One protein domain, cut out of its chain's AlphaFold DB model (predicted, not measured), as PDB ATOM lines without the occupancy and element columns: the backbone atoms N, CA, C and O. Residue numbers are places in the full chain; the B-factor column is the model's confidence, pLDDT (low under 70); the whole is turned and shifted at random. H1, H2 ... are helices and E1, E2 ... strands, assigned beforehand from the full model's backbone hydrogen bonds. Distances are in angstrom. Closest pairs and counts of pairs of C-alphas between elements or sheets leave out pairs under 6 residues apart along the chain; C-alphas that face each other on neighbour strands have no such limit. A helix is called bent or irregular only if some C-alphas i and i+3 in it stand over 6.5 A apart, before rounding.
ATOM      1  N   THR A 120      92.811 157.681  56.819       89.94
ATOM      2  CA  THR A 120      91.745 157.668  55.801       89.94
ATOM      3  C   THR A 120      90.374 157.958  56.418       89.94
ATOM      4  O   THR A 120      89.583 158.706  55.847       89.94
ATOM      5  N   ILE A 121      90.099 157.394  57.596       93.19
ATOM      6  CA  ILE A 121      88.838 157.586  58.322       93.19
ATOM      7  C   ILE A 121      88.752 159.019  58.860       93.19
ATOM      8  O   ILE A 121      87.767 159.709  58.612       93.19
ATOM      9  N   LEU A 122      89.805 159.495  59.530       93.06
ATOM     10  CA  LEU A 122      89.877 160.856  60.064       93.06
ATOM     11  C   LEU A 122      89.762 161.911  58.963       93.06
ATOM     12  O   LEU A 122      89.064 162.902  59.143       93.06
ATOM     13  N   ARG A 123      90.364 161.670  57.792       89.81
ATOM     14  CA  ARG A 123      90.217 162.551  56.629       89.81
ATOM     15  C   ARG A 123      88.753 162.690  56.215       89.81
ATOM     16  O   ARG A 123      88.311 163.807  55.983       89.81
ATOM     17  N   ARG A 124      87.975 161.600  56.185       91.31
ATOM     18  CA  ARG A 124      86.527 161.667  55.891       91.31
ATOM     19  C   ARG A 124      85.773 162.510  56.921       91.31
ATOM     20  O   ARG A 124      84.949 163.329  56.528       91.31
ATOM     21  N   PHE A 125      86.085 162.355  58.209       93.75
ATOM     22  CA  PHE A 125      85.501 163.184  59.266       93.75
ATOM     23  C   PHE A 125      85.861 164.667  59.116       93.75
ATOM     24  O   PHE A 125      84.984 165.513  59.246       93.75
ATOM     25  N   LEU A 126      87.113 164.989  58.782       91.25
ATOM     26  CA  LEU A 126      87.548 166.368  58.535       91.25
ATOM     27  C   LEU A 126      86.867 166.978  57.304       91.25
ATOM     28  O   LEU A 126      86.430 168.121  57.362       91.25
ATOM     29  N   PHE A 127      86.706 166.221  56.216       90.50
ATOM     30  CA  PHE A 127      85.947 166.675  55.044       90.50
ATOM     31  C   PHE A 127      84.476 166.931  55.366       90.50
ATOM     32  O   PHE A 127      83.913 167.940  54.940       90.50
ATOM     33  N   ALA A 128      83.849 166.030  56.122       92.69
ATOM     34  CA  ALA A 128      82.476 166.211  56.574       92.69
ATOM     35  C   ALA A 128      82.354 167.445  57.483       92.69
ATOM     36  O   ALA A 128      81.466 168.264  57.281       92.69
ATOM     37  N   SER A 129      83.299 167.631  58.408       93.12
ATOM     38  CA  SER A 129      83.397 168.812  59.270       93.12
ATOM     39  C   SER A 129      83.527 170.110  58.465       93.12
ATOM     40  O   SER A 129      82.750 171.042  58.664       93.12
ATOM     41  N   ALA A 130      84.422 170.146  57.474       91.88
ATOM     42  CA  ALA A 130      84.580 171.288  56.579       91.88
ATOM     43  C   ALA A 130      83.298 171.584  55.784       91.88
ATOM     44  O   ALA A 130      82.896 172.737  55.651       91.88
ATOM     45  N   SER A 131      82.620 170.537  55.306       92.19
ATOM     46  CA  SER A 131      81.341 170.669  54.600       92.19
ATOM     47  C   SER A 131      80.269 171.269  55.510       92.19
ATOM     48  O   SER A 131      79.557 172.179  55.098       92.19
ATOM     49  N   ILE A 132      80.196 170.822  56.769       92.50
ATOM     50  CA  ILE A 132      79.292 171.375  57.785       92.50
ATOM     51  C   ILE A 132      79.603 172.856  58.040       92.50
ATOM     52  O   ILE A 132      78.677 173.664  58.037       92.50
ATOM     53  N   VAL A 133      80.878 173.236  58.210       92.38
ATOM     54  CA  VAL A 133      81.285 174.646  58.387       92.38
ATOM     55  C   VAL A 133      80.806 175.502  57.221       92.38
ATOM     56  O   VAL A 133      80.202 176.548  57.445       92.38
ATOM     57  N   ILE A 134      81.063 175.066  55.986       92.12
ATOM     58  CA  ILE A 134      80.704 175.819  54.781       92.12
ATOM     59  C   ILE A 134      79.184 175.950  54.674       92.12
ATOM     60  O   ILE A 134      78.687 177.060  54.511       92.12
ATOM     61  N   LEU A 135      78.442 174.849  54.833       93.06
ATOM     62  CA  LEU A 135      76.979 174.854  54.763       93.06
ATOM     63  C   LEU A 135      76.364 175.769  55.825       93.06
ATOM     64  O   LEU A 135      75.531 176.611  55.498       93.06
ATOM     65  N   LEU A 136      76.800 175.659  57.082       92.06
ATOM     66  CA  LEU A 136      76.323 176.531  58.157       92.06
ATOM     67  C   LEU A 136      76.707 177.991  57.905       92.06
ATOM     68  O   LEU A 136      75.900 178.884  58.150       92.06
ATOM     69  N   GLY A 137      77.907 178.237  57.377       91.69
ATOM     70  CA  GLY A 137      78.349 179.552  56.927       91.69
ATOM     71  C   GLY A 137      77.399 180.146  55.888       91.69
ATOM     72  O   GLY A 137      76.914 181.259  56.080       91.69
ATOM     73  N   CYS A 138      77.061 179.382  54.848       92.25
ATOM     74  CA  CYS A 138      76.111 179.787  53.815       92.25
ATOM     75  C   CYS A 138      74.716 180.064  54.384       92.25
ATOM     76  O   CYS A 138      74.133 181.093  54.062       92.25
ATOM     77  N   ILE A 139      74.201 179.200  55.265       90.50
ATOM     78  CA  ILE A 139      72.902 179.422  55.923       90.50
ATOM     79  C   ILE A 139      72.943 180.717  56.747       90.50
ATOM     80  O   ILE A 139      72.006 181.511  56.700       90.50
ATOM     81  N   SER A 140      74.049 180.979  57.451       91.25
ATOM     82  CA  SER A 140      74.195 182.195  58.256       91.25
ATOM     83  C   SER A 140      74.200 183.485  57.439       91.25
ATOM     84  O   SER A 140      73.843 184.518  57.991       91.25
ATOM     85  N   LEU A 141      74.511 183.456  56.137       90.75
ATOM     86  CA  LEU A 141      74.448 184.654  55.286       90.75
ATOM     87  C   LEU A 141      73.047 185.265  55.224       90.75
ATOM     88  O   LEU A 141      72.919 186.468  55.028       90.75
ATOM     89  N   PHE A 142      72.012 184.446  55.402       90.31
ATOM     90  CA  PHE A 142      70.611 184.851  55.282       90.31
ATOM     91  C   PHE A 142      69.918 185.005  56.641       90.31
ATOM     92  O   PHE A 142      68.701 185.150  56.701       90.31
ATOM     93  N   SER A 143      70.680 184.952  57.737       87.06
ATOM     94  CA  SER A 143      70.150 185.021  59.096       87.06
ATOM     95  C   SER A 143      70.577 186.312  59.783       87.06
ATOM     96  O   SER A 143      71.764 186.588  59.935       87.06
ATOM     97  N   GLU A 144      69.598 187.074  60.268       87.81
ATOM     98  CA  GLU A 144      69.833 188.261  61.098       87.81
ATOM     99  C   GLU A 144      70.299 187.893  62.513       87.81
ATOM    100  O   GLU A 144      71.054 188.624  63.161       87.81
ATOM    101  N   VAL A 145      69.864 186.727  62.993       87.50
ATOM    102  CA  VAL A 145      70.228 186.193  64.304       87.50
ATOM    103  C   VAL A 145      71.453 185.296  64.201       87.50
ATOM    104  O   VAL A 145      71.656 184.586  63.215       87.50
ATOM    105  N   ARG A 146      72.242 185.251  65.276       88.06
ATOM    106  CA  ARG A 146      73.342 184.291  65.389       88.06
ATOM    107  C   ARG A 146      72.772 182.893  65.578       88.06
ATOM    108  O   ARG A 146      72.281 182.574  66.663       88.06
ATOM    109  N   ILE A 147      72.869 182.062  64.544       85.25
ATOM    110  CA  ILE A 147      72.242 180.731  64.500       85.25
ATOM    111  C   ILE A 147      72.638 179.884  65.716       85.25
ATOM    112  O   ILE A 147      71.772 179.285  66.345       85.25
ATOM    113  N   GLY A 148      73.915 179.907  66.118       84.69
ATOM    114  CA  GLY A 148      74.390 179.161  67.288       84.69
ATOM    115  C   GLY A 148      73.636 179.498  68.581       84.69
ATOM    116  O   GLY A 148      73.188 178.597  69.289       84.69
ATOM    117  N   LYS A 149      73.425 180.790  68.860       84.75
ATOM    118  CA  LYS A 149      72.659 181.242  70.033       84.75
ATOM    119  C   LYS A 149      71.170 180.961  69.894       84.75
ATOM    120  O   LYS A 149      70.541 180.509  70.842       84.75
ATOM    121  N   PHE A 150      70.622 181.188  68.705       86.75
ATOM    122  CA  PHE A 150      69.217 180.927  68.421       86.75
ATOM    123  C   PHE A 150      68.848 179.457  68.673       86.75
ATOM    124  O   PHE A 150      67.854 179.174  69.337       86.75
ATOM    125  N   VAL A 151      69.690 178.524  68.218       86.75
ATOM    126  CA  VAL A 151      69.523 177.087  68.475       86.75
ATOM    127  C   VAL A 151      69.712 176.768  69.960       86.75
ATOM    128  O   VAL A 151      68.890 176.053  70.530       86.75
ATOM    129  N   ALA A 152      70.739 177.326  70.612       84.75
ATOM    130  CA  ALA A 152      70.988 177.103  72.040       84.75
ATOM    131  C   ALA A 152      69.826 177.571  72.938       84.75
ATOM    132  O   ALA A 152      69.542 176.943  73.954       84.75
ATOM    133  N   ASN A 153      69.114 178.623  72.531       86.12
ATOM    134  CA  ASN A 153      67.947 179.159  73.232       86.12
ATOM    135  C   ASN A 153      66.626 178.450  72.863       86.12
ATOM    136  O   ASN A 153      65.548 178.939  73.204       86.12
ATOM    137  N   GLY A 154      66.673 177.321  72.146       86.88
ATOM    138  CA  GLY A 154      65.480 176.566  71.756       86.88
ATOM    139  C   GLY A 154      64.656 177.246  70.662       86.88
ATOM    140  O   GLY A 154      63.430 177.255  70.738       86.88
ATOM    141  N   PHE A 155      65.330 177.827  69.663       87.31
ATOM    142  CA  PHE A 155      64.722 178.550  68.536       87.31
ATOM    143  C   PHE A 155      63.926 179.789  68.964       87.31
ATOM    144  O   PHE A 155      62.935 180.169  68.338       87.31
ATOM    145  N   LYS A 156      64.374 180.436  70.043       85.69
ATOM    146  CA  LYS A 156      63.810 181.689  70.543       85.69
ATOM    147  C   LYS A 156      64.877 182.767  70.577       85.69
ATOM    148  O   LYS A 156      66.028 182.521  70.938       85.69
ATOM    149  N   TYR A 157      64.477 183.978  70.216       79.56
ATOM    150  CA  TYR A 157      65.323 185.144  70.398       79.56
ATOM    151  C   TYR A 157      65.302 185.556  71.870       79.56
ATOM    152  O   TYR A 157      64.237 185.848  72.416       79.56
ATOM    153  N   ALA A 158      66.467 185.555  72.517       79.81
ATOM    154  CA  ALA A 158      66.588 186.030  73.886       79.81
ATOM    155  C   ALA A 158      66.827 187.554  73.892       79.81
ATOM    156  O   ALA A 158      67.657 188.047  73.120       79.81
ATOM    157  N   PRO A 159      66.140 188.324  74.758       74.12
ATOM    158  CA  PRO A 159      66.381 189.758  74.891       74.12
ATOM    159  C   PRO A 159      67.848 190.038  75.243       74.12
ATOM    160  O   PRO A 159      68.385 189.464  76.189       74.12
ATOM    161  N   GLY A 160      68.500 190.922  74.484       77.94
ATOM    162  CA  GLY A 160      69.912 191.279  74.678       77.94
ATOM    163  C   GLY A 160      70.914 190.433  73.885       77.94
ATOM    164  O   GLY A 160      72.120 190.689  73.965       77.94
ATOM    165  N   ASP A 161      70.460 189.461  73.086       81.00
ATOM    166  CA  ASP A 161      71.357 188.757  72.177       81.00
ATOM    167  C   ASP A 161      71.879 189.672  71.067       81.00
ATOM    168  O   ASP A 161      71.160 190.449  70.447       81.00
ATOM    169  N   ARG A 162      73.184 189.577  70.804       80.88
ATOM    170  CA  ARG A 162      73.806 190.324  69.711       80.88
ATOM    171  C   ARG A 162      73.344 189.744  68.381       80.88
ATOM    172  O   ARG A 162      73.557 188.555  68.131       80.88
ATOM    173  N   LEU A 163      72.816 190.602  67.518       85.06
ATOM    174  CA  LEU A 163      72.519 190.270  66.128       85.06
ATOM    175  C   LEU A 163      73.804 190.012  65.326       85.06
ATOM    176  O   LEU A 163      74.936 190.209  65.799       85.06
ATOM    177  N   GLN A 164      73.618 189.490  64.121       85.00
ATOM    178  CA  GLN A 164      74.686 189.274  63.163       85.00
ATOM    179  C   GLN A 164      75.031 190.580  62.438       85.00
ATOM    180  O   GLN A 164      74.196 191.471  62.288       85.00
ATOM    181  N   HIS A 165      76.283 190.711  62.003       86.12
ATOM    182  CA  HIS A 165      76.722 191.901  61.285       86.12
ATOM    183  C   HIS A 165      76.132 191.916  59.876       86.12
ATOM    184  O   HIS A 165      76.403 191.021  59.077       86.12
ATOM    185  N   PHE A 166      75.336 192.938  59.584       89.38
ATOM    186  CA  PHE A 166      74.796 193.180  58.254       89.38
ATOM    187  C   PHE A 166      75.929 193.485  57.266       89.38
ATOM    188  O   PHE A 166      76.809 194.292  57.558       89.38
ATOM    189  N   SER A 167      75.913 192.818  56.112       87.06
ATOM    190  CA  SER A 167      76.951 192.924  55.081       87.06
ATOM    191  C   SER A 167      76.489 193.689  53.841       87.06
ATOM    192  O   SER A 167      77.331 194.103  53.048       87.06
ATOM    193  N   GLY A 168      75.180 193.859  53.644       88.56
ATOM    194  CA  GLY A 168      74.612 194.522  52.472       88.56
ATOM    195  C   GLY A 168      73.378 193.801  51.941       88.56
ATOM    196  O   GLY A 168      72.933 192.808  52.512       88.56
ATOM    197  N   ASN A 169      72.833 194.294  50.830       90.56
ATOM    198  CA  ASN A 169      71.678 193.697  50.162       90.56
ATOM    199  C   ASN A 169      72.053 193.232  48.755       90.56
ATOM    200  O   ASN A 169      72.768 193.935  48.041       90.56
ATOM    201  N   ILE A 170      71.505 192.093  48.333       87.38
ATOM    202  CA  ILE A 170      71.428 191.715  46.917       87.38
ATOM    203  C   ILE A 170      69.956 191.811  46.516       87.38
ATOM    204  O   ILE A 170      69.151 190.931  46.824       87.38
ATOM    205  N   GLY A 171      69.590 192.927  45.880       87.62
ATOM    206  CA  GLY A 171      68.192 193.257  45.595       87.62
ATOM    207  C   GLY A 171      67.367 193.353  46.892       87.62
ATOM    208  O   GLY A 171      67.741 194.128  47.773       87.62
ATOM    209  N   PRO A 172      66.270 192.581  47.046       87.56
ATOM    210  CA  PRO A 172      65.454 192.583  48.264       87.56
ATOM    211  C   PRO A 172      66.023 191.712  49.401       87.56
ATOM    212  O   PRO A 172      65.494 191.737  50.511       87.56
ATOM    213  N   ILE A 173      67.070 190.919  49.147       87.00
ATOM    214  CA  ILE A 173      67.607 189.956  50.116       87.00
ATOM    215  C   ILE A 173      68.685 190.628  50.970       87.00
ATOM    216  O   ILE A 173      69.706 191.077  50.444       87.00
ATOM    217  N   LYS A 174      68.473 190.648  52.292       89.06
ATOM    218  CA  LYS A 174      69.467 191.090  53.278       89.06
ATOM    219  C   LYS A 174      70.524 190.014  53.485       89.06
ATOM    220  O   LYS A 174      70.187 188.863  53.752       89.06
ATOM    221  N   LEU A 175      71.790 190.407  53.397       90.44
ATOM    222  CA  LEU A 175      72.931 189.543  53.652       90.44
ATOM    223  C   LEU A 175      73.673 189.961  54.914       90.44
ATOM    224  O   LEU A 175      73.845 191.143  55.215       90.44
ATOM    225  N   TYR A 176      74.179 188.956  55.611       91.06
ATOM    226  CA  TYR A 176      74.925 189.085  56.850       91.06
ATOM    227  C   TYR A 176      76.291 188.415  56.707       91.06
ATOM    228  O   TYR A 176      76.468 187.483  55.925       91.06
ATOM    229  N   LEU A 177      77.281 188.882  57.463       87.94
ATOM    230  CA  LEU A 177      78.618 188.292  57.462       87.94
ATOM    231  C   LEU A 177      78.562 186.865  58.018       87.94
ATOM    232  O   LEU A 177      78.002 186.679  59.098       87.94
ATOM    233  N   PRO A 178      79.162 185.863  57.361       87.81
ATOM    234  CA  PRO A 178      78.999 184.476  57.766       87.81
ATOM    235  C   PRO A 178      79.695 184.191  59.102       87.81
ATOM    236  O   PRO A 178      80.826 184.623  59.347       87.81
ATOM    237  N   ILE A 179      79.002 183.447  59.965       88.75
ATOM    238  CA  ILE A 179      79.525 182.922  61.242       88.75
ATOM    239  C   ILE A 179      79.174 181.451  61.474       88.75
ATOM    240  O   ILE A 179      79.726 180.821  62.375       88.75
ATOM    241  N   GLY A 180      78.253 180.886  60.689       90.25
ATOM    242  CA  GLY A 180      77.714 179.554  60.932       90.25
ATOM    243  C   GLY A 180      77.124 179.414  62.336       90.25
ATOM    244  O   GLY A 180      76.334 180.246  62.779       90.25
ATOM    245  N   MET A 181      77.527 178.358  63.044       88.88
ATOM    246  CA  MET A 181      77.153 178.122  64.446       88.88
ATOM    247  C   MET A 181      78.138 178.750  65.445       88.88
ATOM    248  O   MET A 181      77.969 178.595  66.653       88.88
ATOM    249  N   MET A 182      79.171 179.454  64.971       87.94
ATOM    250  CA  MET A 182      80.178 180.066  65.840       87.94
ATOM    251  C   MET A 182      79.660 181.345  66.499       87.94
ATOM    252  O   MET A 182      78.818 182.066  65.966       87.94
ATOM    253  N   ASN A 183      80.248 181.683  67.649       81.31
ATOM    254  CA  ASN A 183      79.932 182.920  68.365       81.31
ATOM    255  C   ASN A 183      80.591 184.170  67.755       81.31
ATOM    256  O   ASN A 183      80.115 185.280  68.007       81.31
ATOM    257  N   THR A 184      81.679 184.015  66.987       83.44
ATOM    258  CA  THR A 184      82.449 185.131  66.410       83.44
ATOM    259  C   THR A 184      82.894 184.853  64.971       83.44
ATOM    260  O   THR A 184      83.131 183.701  64.595       83.44
ATOM    261  N   HIS A 185      83.071 185.921  64.184       85.00
ATOM    262  CA  HIS A 185      83.640 185.845  62.832       85.00
ATOM    263  C   HIS A 185      85.089 185.363  62.832       85.00
ATOM    264  O   HIS A 185      85.488 184.666  61.907       85.00
ATOM    265  N   LEU A 186      85.868 185.706  63.864       85.31
ATOM    266  CA  LEU A 186      87.270 185.302  63.958       85.31
ATOM    267  C   LEU A 186      87.392 183.784  64.102       85.31
ATOM    268  O   LEU A 186      88.176 183.164  63.392       85.31
ATOM    269  N   THR A 187      86.573 183.179  64.966       85.81
ATOM    270  CA  THR A 187      86.533 181.721  65.114       85.81
ATOM    271  C   THR A 187      86.118 181.068  63.798       85.81
ATOM    272  O   THR A 187      86.815 180.185  63.315       85.81
ATOM    273  N   PHE A 188      85.036 181.541  63.172       89.00
ATOM    274  CA  PHE A 188      84.573 181.010  61.886       89.00
ATOM    275  C   PHE A 188      85.636 181.131  60.778       89.00
ATOM    276  O   PHE A 188      85.934 180.151  60.094       89.00
ATOM    277  N   GLY A 189      86.261 182.302  60.645       87.50
ATOM    278  CA  GLY A 189      87.345 182.553  59.698       87.50
ATOM    279  C   GLY A 189      88.576 181.686  59.965       87.50
ATOM    280  O   GLY A 189      89.153 181.152  59.023       87.50
ATOM    281  N   GLY A 190      88.935 181.465  61.232       87.94
ATOM    282  CA  GLY A 190      90.012 180.552  61.622       87.94
ATOM    283  C   GLY A 190      89.741 179.104  61.204       87.94
ATOM    284  O   GLY A 190      90.635 178.436  60.689       87.94
ATOM    285  N   LEU A 191      88.495 178.633  61.339       88.81
ATOM    286  CA  LEU A 191      88.103 177.296  60.876       88.81
ATOM    287  C   LEU A 191      88.171 177.165  59.356       88.81
ATOM    288  O   LEU A 191      88.678 176.167  58.844       88.81
ATOM    289  N   LEU A 192      87.708 178.181  58.627       88.00
ATOM    290  CA  LEU A 192      87.866 178.223  57.174       88.00
ATOM    291  C   LEU A 192      89.344 178.253  56.773       88.00
ATOM    292  O   LEU A 192      89.732 177.516  55.872       88.00
ATOM    293  N   GLY A 193      90.177 179.032  57.464       86.69
ATOM    294  CA  GLY A 193      91.623 179.084  57.243       86.69
ATOM    295  C   GLY A 193      92.326 177.749  57.498       86.69
ATOM    296  O   GLY A 193      93.313 177.446  56.836       86.69
ATOM    297  N   LEU A 194      91.796 176.919  58.400       85.44
ATOM    298  CA  LEU A 194      92.295 175.565  58.641       85.44
ATOM    299  C   LEU A 194      91.861 174.588  57.537       85.44
ATOM    300  O   LEU A 194      92.665 173.776  57.078       85.44
ATOM    301  N   PHE A 195      90.602 174.656  57.096       86.81
ATOM    302  CA  PHE A 195      90.056 173.699  56.130       86.81
ATOM    303  C   PHE A 195      90.387 174.020  54.673       86.81
ATOM    304  O   PHE A 195      90.757 173.117  53.919       86.81
ATOM    305  N   LEU A 196      90.259 175.281  54.258       84.12
ATOM    306  CA  LEU A 196      90.362 175.684  52.856       84.12
ATOM    307  C   LEU A 196      91.699 175.297  52.215       84.12
ATOM    308  O   LEU A 196      91.647 174.701  51.141       84.12
ATOM    309  N   PRO A 197      92.880 175.532  52.826       84.19
ATOM    310  CA  PRO A 197      94.147 175.133  52.214       84.19
ATOM    311  C   PRO A 197      94.203 173.632  51.912       84.19
ATOM    312  O   PRO A 197      94.608 173.237  50.820       84.19
ATOM    313  N   GLY A 198      93.732 172.794  52.841       81.56
ATOM    314  CA  GLY A 198      93.670 171.344  52.650       81.56
ATOM    315  C   GLY A 198      92.727 170.941  51.514       81.56
ATOM    316  O   GLY A 198      93.106 170.153  50.647       81.56
ATOM    317  N   LEU A 199      91.530 171.536  51.471       82.25
ATOM    318  CA  LEU A 199      90.556 171.306  50.399       82.25
ATOM    319  C   LEU A 199      91.090 171.748  49.027       82.25
ATOM    320  O   LEU A 199      90.920 171.027  48.044       82.25
ATOM    321  N   PHE A 200      91.764 172.899  48.957       83.31
ATOM    322  CA  PHE A 200      92.356 173.419  47.724       83.31
ATOM    323  C   PHE A 200      93.472 172.518  47.199       83.31
ATOM    324  O   PHE A 200      93.491 172.209  46.007       83.31
ATOM    325  N   VAL A 201      94.372 172.059  48.074       82.62
ATOM    326  CA  VAL A 201      95.442 171.124  47.694       82.62
ATOM    327  C   VAL A 201      94.851 169.823  47.151       82.62
ATOM    328  O   VAL A 201      95.271 169.350  46.092       82.62
ATOM    329  N   ASP A 202      93.845 169.269  47.825       79.25
ATOM    330  CA  ASP A 202      93.188 168.034  47.400       79.25
ATOM    331  C   ASP A 202      92.453 168.188  46.062       79.25
ATOM    332  O   ASP A 202      92.550 167.319  45.186       79.25
ATOM    333  N   TRP A 203      91.767 169.314  45.864       80.81
ATOM    334  CA  TRP A 203      91.122 169.643  44.598       80.81
ATOM    335  C   TRP A 203      92.140 169.778  43.459       80.81
ATOM    336  O   TRP A 203      91.964 169.158  42.408       80.81
ATOM    337  N   PHE A 204      93.246 170.497  43.678       82.12
ATOM    338  CA  PHE A 204      94.299 170.692  42.678       82.12
ATOM    339  C   PHE A 204      94.995 169.377  42.292       82.12
ATOM    340  O   PHE A 204      95.267 169.112  41.119       82.12
ATOM    341  N   GLN A 205      95.249 168.499  43.264       82.12
ATOM    342  CA  GLN A 205      95.797 167.172  42.982       82.12
ATOM    343  C   GLN A 205      94.815 166.296  42.192       82.12
ATOM    344  O   GLN A 205      95.231 165.559  41.294       82.12
ATOM    345  N   SER A 206      93.518 166.377  42.497       77.69
ATOM    346  CA  SER A 206      92.470 165.635  41.790       77.69
ATOM    347  C   SER A 206      92.320 166.092  40.334       77.69
ATOM    348  O   SER A 206      92.275 165.262  39.422       77.69
ATOM    349  N   THR A 207      92.327 167.404  40.082       74.50
ATOM    350  CA  THR A 207      92.248 167.961  38.722       74.50
ATOM    351  C   THR A 207      93.491 167.633  37.894       74.50
ATOM    352  O   THR A 207      93.357 167.272  36.724       74.50
ATOM    353  N   LYS A 208      94.690 167.646  38.497       73.88
ATOM    354  CA  LYS A 208      95.932 167.209  37.833       73.88
ATOM    355  C   LYS A 208      95.884 165.728  37.437       73.88
ATOM    356  O   LYS A 208      96.240 165.392  36.312       73.88
ATOM    357  N   LYS A 209      95.396 164.849  38.320       72.44
ATOM    358  CA  LYS A 209      95.234 163.411  38.021       72.44
ATOM    359  C   LYS A 209      94.194 163.151  36.928       72.44
ATOM    360  O   LYS A 209      94.428 162.310  36.066       72.44
ATOM    361  N   ARG A 210      93.083 163.896  36.918       60.41
ATOM    362  CA  ARG A 210      92.069 163.807  35.852       60.41
ATOM    363  C   ARG A 210      92.610 164.275  34.500       60.41
ATOM    364  O   ARG A 210      92.388 163.585  33.518       60.41
TER     365      ARG A 210
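What this domain is: This is residues 120 to 210 of the 216 residues of an uncharacterized protein of Leptospira weilii str. Ecochallenge (UniProt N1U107). A small two-stranded hairpin, E1 and E2, and the short helix H2 sit among loops in a loose head at one end of two long helices, H1 and the bent H3. These two run opposite ways where H1 meets H3a, the first arm of H3, and their free-standing ends, residues 120 to 125 and 200 to 210, stick out at the other end. The printed part has 91 residues with three named helices and two named strands, in the order H1, H2, E1, E2, H3; the sheet is antiparallel and the class is mostly helix. The whole is loose, with a radius of gyration of the C-alphas of 15.8 A, and elongated, spanning 52 by 33 by 19 A.

How they stand to each other: E1, residues 166 to 170, and E2, residues 173 to 176, form an antiparallel hairpin at 151 degrees, with N 167 and O 175 at 2.8 A and N 170 and O 173 at 3.0 A, within hydrogen-bond range. The closest C-alphas of E2 and H1, residues 120 to 140, are those of Tyr 176 and Ser 140, 7.1 A apart. H2, residues 147 to 152, is close to H1 but not clearly touching, about perpendicular at 78 degrees; the closest C-alphas, of Ser 140 and Ile 147, are 6.7 A apart. H3, residues 185 to 210, was assigned as one helix by its hydrogen bonds but is bent: C-alphas 194 and 197 are 6.7 A apart. Its arms H3a, residues 185 to 194, and H3b, residues 197 to 210, stand at a steep tilt of 37 degrees, only just past shallow. H1 touches H3a with residues 130 to 134 alone; the closest C-alphas, of Val 133 and Leu 192, are 7.6 A apart. Their tilt is shallow at 33 degrees, only just short of steep, and they run opposite ways. H1 and H3b are near each other, while H2 is apart from both arms. In H1, H2, H3a and H3b every O i to N i+4 pair is within hydrogen-bond range.

Where its parts are: E1 begins at C-alpha 166, (74.796, 193.180, 58.254). H1 begins at C-alpha 120, (91.745, 157.668, 55.801), and is 30.3 A long from first to last C-alpha. H3a is 14.1 A long and H3b 20.0 A, ending at C-alpha 210, (92.069, 163.807, 35.852).

The domain as a whole: The two C-alphas farthest apart, of Pro 159 and Lys 209, are 53.7 A from each other. The printed part has no cut. The link from H2 to E1, residues 153 to 165, is long. Mean pLDDT of the printed part is 86.4; residue 210 is under 70.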